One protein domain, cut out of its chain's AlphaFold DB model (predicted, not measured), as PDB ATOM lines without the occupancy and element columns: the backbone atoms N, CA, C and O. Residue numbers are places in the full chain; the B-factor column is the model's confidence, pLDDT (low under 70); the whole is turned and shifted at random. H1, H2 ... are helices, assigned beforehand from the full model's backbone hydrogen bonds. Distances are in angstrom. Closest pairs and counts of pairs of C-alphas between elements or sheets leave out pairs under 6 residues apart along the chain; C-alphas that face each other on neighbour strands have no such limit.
ATOM      1  N   GLU A  60     196.235 344.917 217.404       79.69
ATOM      2  CA  GLU A  60     195.211 344.218 216.620       79.69
ATOM      3  C   GLU A  60     193.788 344.559 217.078       79.69
ATOM      4  O   GLU A  60     192.876 344.612 216.255       79.69
ATOM      5  N   SER A  61     193.590 344.861 218.368       79.00
ATOM      6  CA  SER A  61     192.285 345.306 218.874       79.00
ATOM      7  C   SER A  61     191.864 346.661 218.292       79.00
ATOM      8  O   SER A  61     190.673 346.922 218.141       79.00
ATOM      9  N   CYS A  62     192.833 347.505 217.917       77.75
ATOM     10  CA  CYS A  62     192.601 348.832 217.346       77.75
ATOM     11  C   CYS A  62     192.515 348.817 215.813       77.75
ATOM     12  O   CYS A  62     191.877 349.692 215.230       77.75
ATOM     13  N   HIS A  63     193.158 347.848 215.156       76.19
ATOM     14  CA  HIS A  63     193.200 347.737 213.696       76.19
ATOM     15  C   HIS A  63     191.825 347.422 213.081       76.19
ATOM     16  O   HIS A  63     191.560 347.800 211.942       76.19
ATOM     17  N   GLN A  64     190.920 346.779 213.824       67.75
ATOM     18  CA  GLN A  64     189.625 346.350 213.288       67.75
ATOM     19  C   GLN A  64     188.734 347.546 212.892       67.75
ATOM     20  O   GLN A  64     188.292 348.348 213.717       67.75
ATOM     21  N   SER A  65     188.451 347.648 211.591       54.69
ATOM     22  CA  SER A  65     187.866 348.806 210.891       54.69
ATOM     23  C   SER A  65     186.413 349.154 211.221       54.69
ATOM     24  O   SER A  65     185.892 350.161 210.739       54.69
ATOM     25  N   THR A  66     185.723 348.344 212.019       59.09
ATOM     26  CA  THR A  66     184.275 348.477 212.227       59.09
ATOM     27  C   THR A  66     183.895 349.298 213.458       59.09
ATOM     28  O   THR A  66     182.738 349.696 213.570       59.09
ATOM     29  N   CYS A  67     184.827 349.593 214.371       64.06
ATOM     30  CA  CYS A  67     184.480 350.192 215.669       64.06
ATOM     31  C   CYS A  67     184.334 351.723 215.649       64.06
ATOM     32  O   CYS A  67     183.517 352.272 216.388       64.06
ATOM     33  N   HIS A  68     185.086 352.418 214.797       61.88
ATOM     34  CA  HIS A  68     184.972 353.865 214.635       61.88
ATOM     35  C   HIS A  68     184.646 354.170 213.182       61.88
ATOM     36  O   HIS A  68     185.545 354.509 212.426       61.88
ATOM     37  N   GLN A  69     183.375 354.028 212.804       51.16
ATOM     38  CA  GLN A  69     182.822 354.616 211.584       51.16
ATOM     39  C   GLN A  69     182.299 356.028 211.886       51.16
ATOM     40  O   GLN A  69     181.836 356.293 212.997       51.16
ATOM     41  N   ALA A  70     182.404 356.958 210.935       50.53
ATOM     42  CA  ALA A  70     181.960 358.338 211.124       50.53
ATOM     43  C   ALA A  70     180.435 358.358 211.234       50.53
ATOM     44  O   ALA A  70     179.735 358.163 210.244       50.53
ATOM     45  N   ASN A  71     179.917 358.577 212.442       48.94
ATOM     46  CA  ASN A  71     178.489 358.714 212.665       48.94
ATOM     47  C   ASN A  71     178.128 360.201 212.653       48.94
ATOM     48  O   ASN A  71     178.418 360.942 213.588       48.94
ATOM     49  N   THR A  72     177.440 360.655 211.610       50.47
ATOM     50  CA  THR A  72     176.987 362.050 211.496       50.47
ATOM     51  C   THR A  72     176.047 362.492 212.629       50.47
ATOM     52  O   THR A  72     175.868 363.694 212.816       50.47
ATOM     53  N   ALA A  73     175.488 361.556 213.407       52.41
ATOM     54  CA  ALA A  73     174.649 361.825 214.573       52.41
ATOM     55  C   ALA A  73     175.429 362.016 215.889       52.41
ATOM     56  O   ALA A  73     174.868 362.554 216.844       52.41
ATOM     57  N   ASP A  74     176.703 361.613 215.961       50.88
ATOM     58  CA  ASP A  74     177.557 361.870 217.123       50.88
ATOM     59  C   ASP A  74     178.569 362.981 216.790       50.88
ATOM     60  O   ASP A  74     179.566 362.719 216.107       50.88
ATOM     61  N   PRO A  75     178.368 364.222 217.279       51.56
ATOM     62  CA  PRO A  75     179.293 365.325 217.041       51.56
ATOM     63  C   PRO A  75     180.699 365.084 217.622       51.56
ATOM     64  O   PRO A  75     181.635 365.762 217.200       51.56
ATOM     65  N   LYS A  76     180.884 364.106 218.527       51.78
ATOM     66  CA  LYS A  76     182.204 363.667 219.016       51.78
ATOM     67  C   LYS A  76     182.894 362.674 218.073       51.78
ATOM     68  O   LYS A  76     184.109 362.524 218.140       51.78
ATOM     69  N   SER A  77     182.153 362.032 217.167       47.34
ATOM     70  CA  SER A  77     182.694 361.075 216.186       47.34
ATOM     71  C   SER A  77     183.260 361.733 214.922       47.34
ATOM     72  O   SER A  77     183.916 361.064 214.116       47.34
ATOM     73  N   LYS A  78     183.061 363.054 214.777       46.97
ATOM     74  CA  LYS A  78     183.491 363.865 213.623       46.97
ATOM     75  C   LYS A  78     185.002 363.794 213.357       46.97
ATOM     76  O   LYS A  78     185.432 364.117 212.257       46.97
ATOM     77  N   ASP A  79     185.767 363.325 214.341       47.22
ATOM     78  CA  ASP A  79     187.224 363.252 214.313       47.22
ATOM     79  C   ASP A  79     187.782 361.846 214.597       47.22
ATOM     80  O   ASP A  79     188.973 361.726 214.863       47.22
ATOM     81  N   LEU A  80     186.960 360.781 214.587       50.62
ATOM     82  CA  LEU A  80     187.400 359.420 214.977       50.62
ATOM     83  C   LEU A  80     186.970 358.294 214.016       50.62
ATOM     84  O   LEU A  80     187.555 357.216 214.028       50.62
ATOM     85  N   GLY A  81     186.010 358.551 213.130       41.59
ATOM     86  CA  GLY A  81     185.253 357.527 212.413       41.59
ATOM     87  C   GLY A  81     185.810 356.943 211.099       41.59
ATOM     88  O   GLY A  81     185.100 356.258 210.376       41.59
ATOM     89  N   ALA A  82     187.035 357.241 210.699       48.53
ATOM     90  CA  ALA A  82     187.653 356.596 209.527       48.53
ATOM     91  C   ALA A  82     189.121 356.246 209.808       48.53
ATOM     92  O   ALA A  82     189.918 356.032 208.902       48.53
ATOM     93  N   LEU A  83     189.507 356.293 211.087       57.12
ATOM     94  CA  LEU A  83     190.833 356.758 211.460       57.12
ATOM     95  C   LEU A  83     191.749 355.670 211.984       57.12
ATOM     96  O   LEU A  83     192.909 355.716 211.612       57.12
ATOM     97  N   HIS A  84     191.311 354.683 212.770       71.38
ATOM     98  CA  HIS A  84     192.280 353.705 213.284       71.38
ATOM     99  C   HIS A  84     192.895 352.833 212.188       71.38
ATOM    100  O   HIS A  84     194.102 352.676 212.210       71.38
ATOM    101  N   GLN A  85     192.145 352.383 211.176       75.06
ATOM    102  CA  GLN A  85     192.703 351.659 210.019       75.06
ATOM    103  C   GLN A  85     193.763 352.505 209.290       75.06
ATOM    104  O   GLN A  85     194.920 352.113 209.180       75.06
ATOM    105  N   THR A  86     193.404 353.720 208.863       77.81
ATOM    106  CA  THR A  86     194.331 354.609 208.145       77.81
ATOM    107  C   THR A  86     195.499 355.068 209.021       77.81
ATOM    108  O   THR A  86     196.621 355.190 208.542       77.81
ATOM    109  N   LYS A  87     195.278 355.336 210.314       82.06
ATOM    110  CA  LYS A  87     196.344 355.690 211.266       82.06
ATOM    111  C   LYS A  87     197.252 354.506 211.561       82.06
ATOM    112  O   LYS A  87     198.455 354.705 211.692       82.06
ATOM    113  N   PHE A  88     196.696 353.302 211.623       83.44
ATOM    114  CA  PHE A  88     197.450 352.068 211.751       83.44
ATOM    115  C   PHE A  88     198.344 351.883 210.528       83.44
ATOM    116  O   PHE A  88     199.552 351.767 210.688       83.44
ATOM    117  N   GLU A  89     197.798 351.989 209.316       84.88
ATOM    118  CA  GLU A  89     198.565 351.948 208.064       84.88
ATOM    119  C   GLU A  89     199.680 353.007 208.024       84.88
ATOM    120  O   GLU A  89     200.823 352.687 207.696       84.88
ATOM    121  N   GLN A  90     199.381 354.248 208.429       87.81
ATOM    122  CA  GLN A  90     200.376 355.318 208.554       87.81
ATOM    123  C   GLN A  90     201.497 354.942 209.535       87.81
ATOM    124  O   GLN A  90     202.674 355.070 209.194       87.81
ATOM    125  N   ILE A  91     201.146 354.424 210.720       88.75
ATOM    126  CA  ILE A  91     202.124 354.003 211.730       88.75
ATOM    127  C   ILE A  91     202.986 352.864 211.196       88.75
ATOM    128  O   ILE A  91     204.205 352.918 211.369       88.75
ATOM    129  N   GLN A  92     202.388 351.872 210.532       88.88
ATOM    130  CA  GLN A  92     203.099 350.714 209.984       88.88
ATOM    131  C   GLN A  92     204.142 351.111 208.928       88.88
ATOM    132  O   GLN A  92     205.166 350.442 208.781       88.88
ATOM    133  N   GLN A  93     203.921 352.229 208.235       89.94
ATOM    134  CA  GLN A  93     204.858 352.808 207.269       89.94
ATOM    135  C   GLN A  93     205.866 353.787 207.898       89.94
ATOM    136  O   GLN A  93     206.727 354.317 207.196       89.94
ATOM    137  N   SER A  94     205.783 354.033 209.206       90.56
ATOM    138  CA  SER A  94     206.608 355.012 209.920       90.56
ATOM    139  C   SER A  94     207.693 354.368 210.790       90.56
ATOM    140  O   SER A  94     207.745 353.151 210.986       90.56
ATOM    141  N   VAL A  95     208.538 355.208 211.395       90.88
ATOM    142  CA  VAL A  95     209.533 354.773 212.392       90.88
ATOM    143  C   VAL A  95     208.911 354.278 213.705       90.88
ATOM    144  O   VAL A  95     209.574 353.583 214.466       90.88
ATOM    145  N   HIS A  96     207.633 354.575 213.962       92.25
ATOM    146  CA  HIS A  96     206.904 354.130 215.156       92.25
ATOM    147  C   HIS A  96     206.181 352.787 214.980       92.25
ATOM    148  O   HIS A  96     205.463 352.372 215.884       92.25
ATOM    149  N   LYS A  97     206.371 352.074 213.863       91.31
ATOM    150  CA  LYS A  97     205.669 350.811 213.559       91.31
ATOM    151  C   LYS A  97     205.771 349.715 214.629       91.31
ATOM    152  O   LYS A  97     204.930 348.825 214.671       91.31
ATOM    153  N   THR A  98     206.801 349.757 215.474       89.62
ATOM    154  CA  THR A  98     207.019 348.795 216.565       89.62
ATOM    155  C   THR A  98     206.366 349.209 217.884       89.62
ATOM    156  O   THR A  98     206.402 348.433 218.837       89.62
ATOM    157  N   LEU A  99     205.798 350.415 217.973       90.75
ATOM    158  CA  LEU A  99     205.100 350.885 219.165       90.75
ATOM    159  C   LEU A  99     203.665 350.359 219.196       90.75
ATOM    160  O   LEU A  99     202.972 350.293 218.176       90.75
ATOM    161  N   SER A 100     203.199 350.039 220.400       89.62
ATOM    162  CA  SER A 100     201.780 349.793 220.627       89.62
ATOM    163  C   SER A 100     200.997 351.108 220.583       89.62
ATOM    164  O   SER A 100     201.485 352.123 221.080       89.62
ATOM    165  N   CYS A 101     199.765 351.105 220.065       86.62
ATOM    166  CA  CYS A 101     198.850 352.253 220.098       86.62
ATOM    167  C   CYS A 101     198.724 352.804 221.526       86.62
ATOM    168  O   CYS A 101     198.753 354.011 221.758       86.62
ATOM    169  N   GLU A 102     198.692 351.896 222.492       88.00
ATOM    170  CA  GLU A 102     198.530 352.146 223.922       88.00
ATOM    171  C   GLU A 102     199.729 352.852 224.563       88.00
ATOM    172  O   GLU A 102     199.589 353.461 225.621       88.00
ATOM    173  N   ALA A 103     200.896 352.848 223.905       89.88
ATOM    174  CA  ALA A 103     202.044 353.640 224.344       89.88
ATOM    175  C   ALA A 103     201.730 355.148 224.338       89.88
ATOM    176  O   ALA A 103     202.346 355.906 225.085       89.88
ATOM    177  N   CYS A 104     200.761 355.569 223.517       87.88
ATOM    178  CA  CYS A 104     200.281 356.947 223.437       87.88
ATOM    179  C   CYS A 104     198.799 357.096 223.819       87.88
ATOM    180  O   CYS A 104     198.391 358.168 224.263       87.88
ATOM    181  N   HIS A 105     197.993 356.050 223.615       85.19
ATOM    182  CA  HIS A 105     196.533 356.083 223.732       85.19
ATOM    183  C   HIS A 105     195.976 355.448 225.018       85.19
ATOM    184  O   HIS A 105     194.772 355.234 225.103       85.19
ATOM    185  N   ASP A 106     196.823 355.218 226.028       82.88
ATOM    186  CA  ASP A 106     196.475 354.485 227.257       82.88
ATOM    187  C   ASP A 106     196.074 353.026 226.963       82.88
ATOM    188  O   ASP A 106     195.954 352.604 225.816       82.88
ATOM    189  N   ALA A 107     195.922 352.220 228.005       84.12
ATOM    190  CA  ALA A 107     195.803 350.777 227.885       84.12
ATOM    191  C   ALA A 107     194.470 350.332 227.263       84.12
ATOM    192  O   ALA A 107     194.425 349.319 226.578       84.12
ATOM    193  N   LEU A 108     193.390 351.093 227.497       81.12
ATOM    194  CA  LEU A 108     192.065 350.929 226.878       81.12
ATOM    195  C   LEU A 108     191.546 349.473 226.768       81.12
ATOM    196  O   LEU A 108     190.675 349.215 225.943       81.12
ATOM    197  N   ALA A 109     191.996 348.519 227.598       77.12
ATOM    198  CA  ALA A 109     191.628 347.103 227.435       77.12
ATOM    199  C   ALA A 109     190.126 346.846 227.512       77.12
ATOM    200  O   ALA A 109     189.617 345.923 226.888       77.12
ATOM    201  N   ASN A 110     189.402 347.688 228.242       79.12
ATOM    202  CA  ASN A 110     187.960 347.558 228.391       79.12
ATOM    203  C   ASN A 110     187.216 348.252 227.242       79.12
ATOM    204  O   ASN A 110     186.002 348.346 227.287       79.12
ATOM    205  N   HIS A 111     187.904 348.815 226.250       80.50
ATOM    206  CA  HIS A 111     187.260 349.462 225.113       80.50
ATOM    207  C   HIS A 111     186.773 348.428 224.093       80.50
ATOM    208  O   HIS A 111     185.640 348.535 223.620       80.50
ATOM    209  N   VAL A 112     187.602 347.419 223.797       78.81
ATOM    210  CA  VAL A 112     187.346 346.388 222.783       78.81
ATOM    211  C   VAL A 112     187.532 344.995 223.381       78.81
ATOM    212  O   VAL A 112     188.607 344.666 223.868       78.81
ATOM    213  N   GLU A 113     186.516 344.141 223.271       78.56
ATOM    214  CA  GLU A 113     186.599 342.720 223.618       78.56
ATOM    215  C   GLU A 113     186.045 341.881 222.460       78.56
ATOM    216  O   GLU A 113     184.984 342.179 221.915       78.56
ATOM    217  N   LYS A 114     186.778 340.836 222.045       77.94
ATOM    218  CA  LYS A 114     186.399 339.943 220.924       77.94
ATOM    219  C   LYS A 114     186.021 340.700 219.635       77.94
ATOM    220  O   LYS A 114     185.128 340.286 218.900       77.94
ATOM    221  N   GLY A 115     186.710 341.812 219.374       74.44
ATOM    222  CA  GLY A 115     186.494 342.654 218.195       74.44
ATOM    223  C   GLY A 115     185.251 343.542 218.246       74.44
ATOM    224  O   GLY A 115     184.857 344.115 217.234       74.44
ATOM    225  N   GLN A 116     184.616 343.657 219.413       74.75
ATOM    226  CA  GLN A 116     183.458 344.514 219.622       74.75
ATOM    227  C   GLN A 116     183.784 345.614 220.624       74.75
ATOM    228  O   GLN A 116     184.416 345.370 221.651       74.75
ATOM    229  N   LYS A 117     183.307 346.829 220.343       79.69
ATOM    230  CA  LYS A 117     183.316 347.924 221.311       79.69
ATOM    231  C   LYS A 117     182.378 347.572 222.473       79.69
ATOM    232  O   LYS A 117     181.165 347.539 222.279       79.69
ATOM    233  N   ILE A 118     182.931 347.358 223.664       82.31
ATOM    234  CA  ILE A 118     182.158 347.045 224.882       82.31
ATOM    235  C   ILE A 118     181.994 348.257 225.812       82.31
ATOM    236  O   ILE A 118     181.003 348.348 226.533       82.31
TER     237      ILE A 118
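What this domain is: This is residues 60 to 118 of the 177 residues of an uncharacterized protein of Beggiatoa sp. IS2 (UniProt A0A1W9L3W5). This domain has little regular structure: a mostly looping chain with one longer helix, H2, which short H1 touches, while short H3 lies apart from both. Residues 64 to 82 form a long loop at one end, and residues 112 to 113 and 116 to 117 pair antiparallel near the last printed residue. The printed part has 59 residues, with H1, H2 and H3 in that order, no named strand, and 18 residues in named elements: all helix. It is only just compact, close to loose, with a radius of gyration of the C-alphas of 12.0 A and an elongated outline of 36 by 22 by 17 A.

Where its parts are: H1 is residues 60 to 63, beginning at C-alpha 60 (195.211, 344.218, 216.620). H2, residues 83 to 92, is 13.8 A long. H3, residues 102 to 105, ends at C-alpha 105 (196.533, 356.083, 223.732).

How they stand to each other: H1 and H2 touch, their closest C-alphas, of His 63 and Gln 85, 5.4 A apart. H3 is apart from H1 and H2. In H2 every O i to N i+4 pair is within hydrogen-bond range; H1 and H3 are too short for one.

The domain as a whole: The farthest C-alphas, of Ala 73 and Val 95, are 35.7 A apart. The printed part has no cut. The H1 to H2 link is long. Residues 64 to 83 have pLDDT under 70.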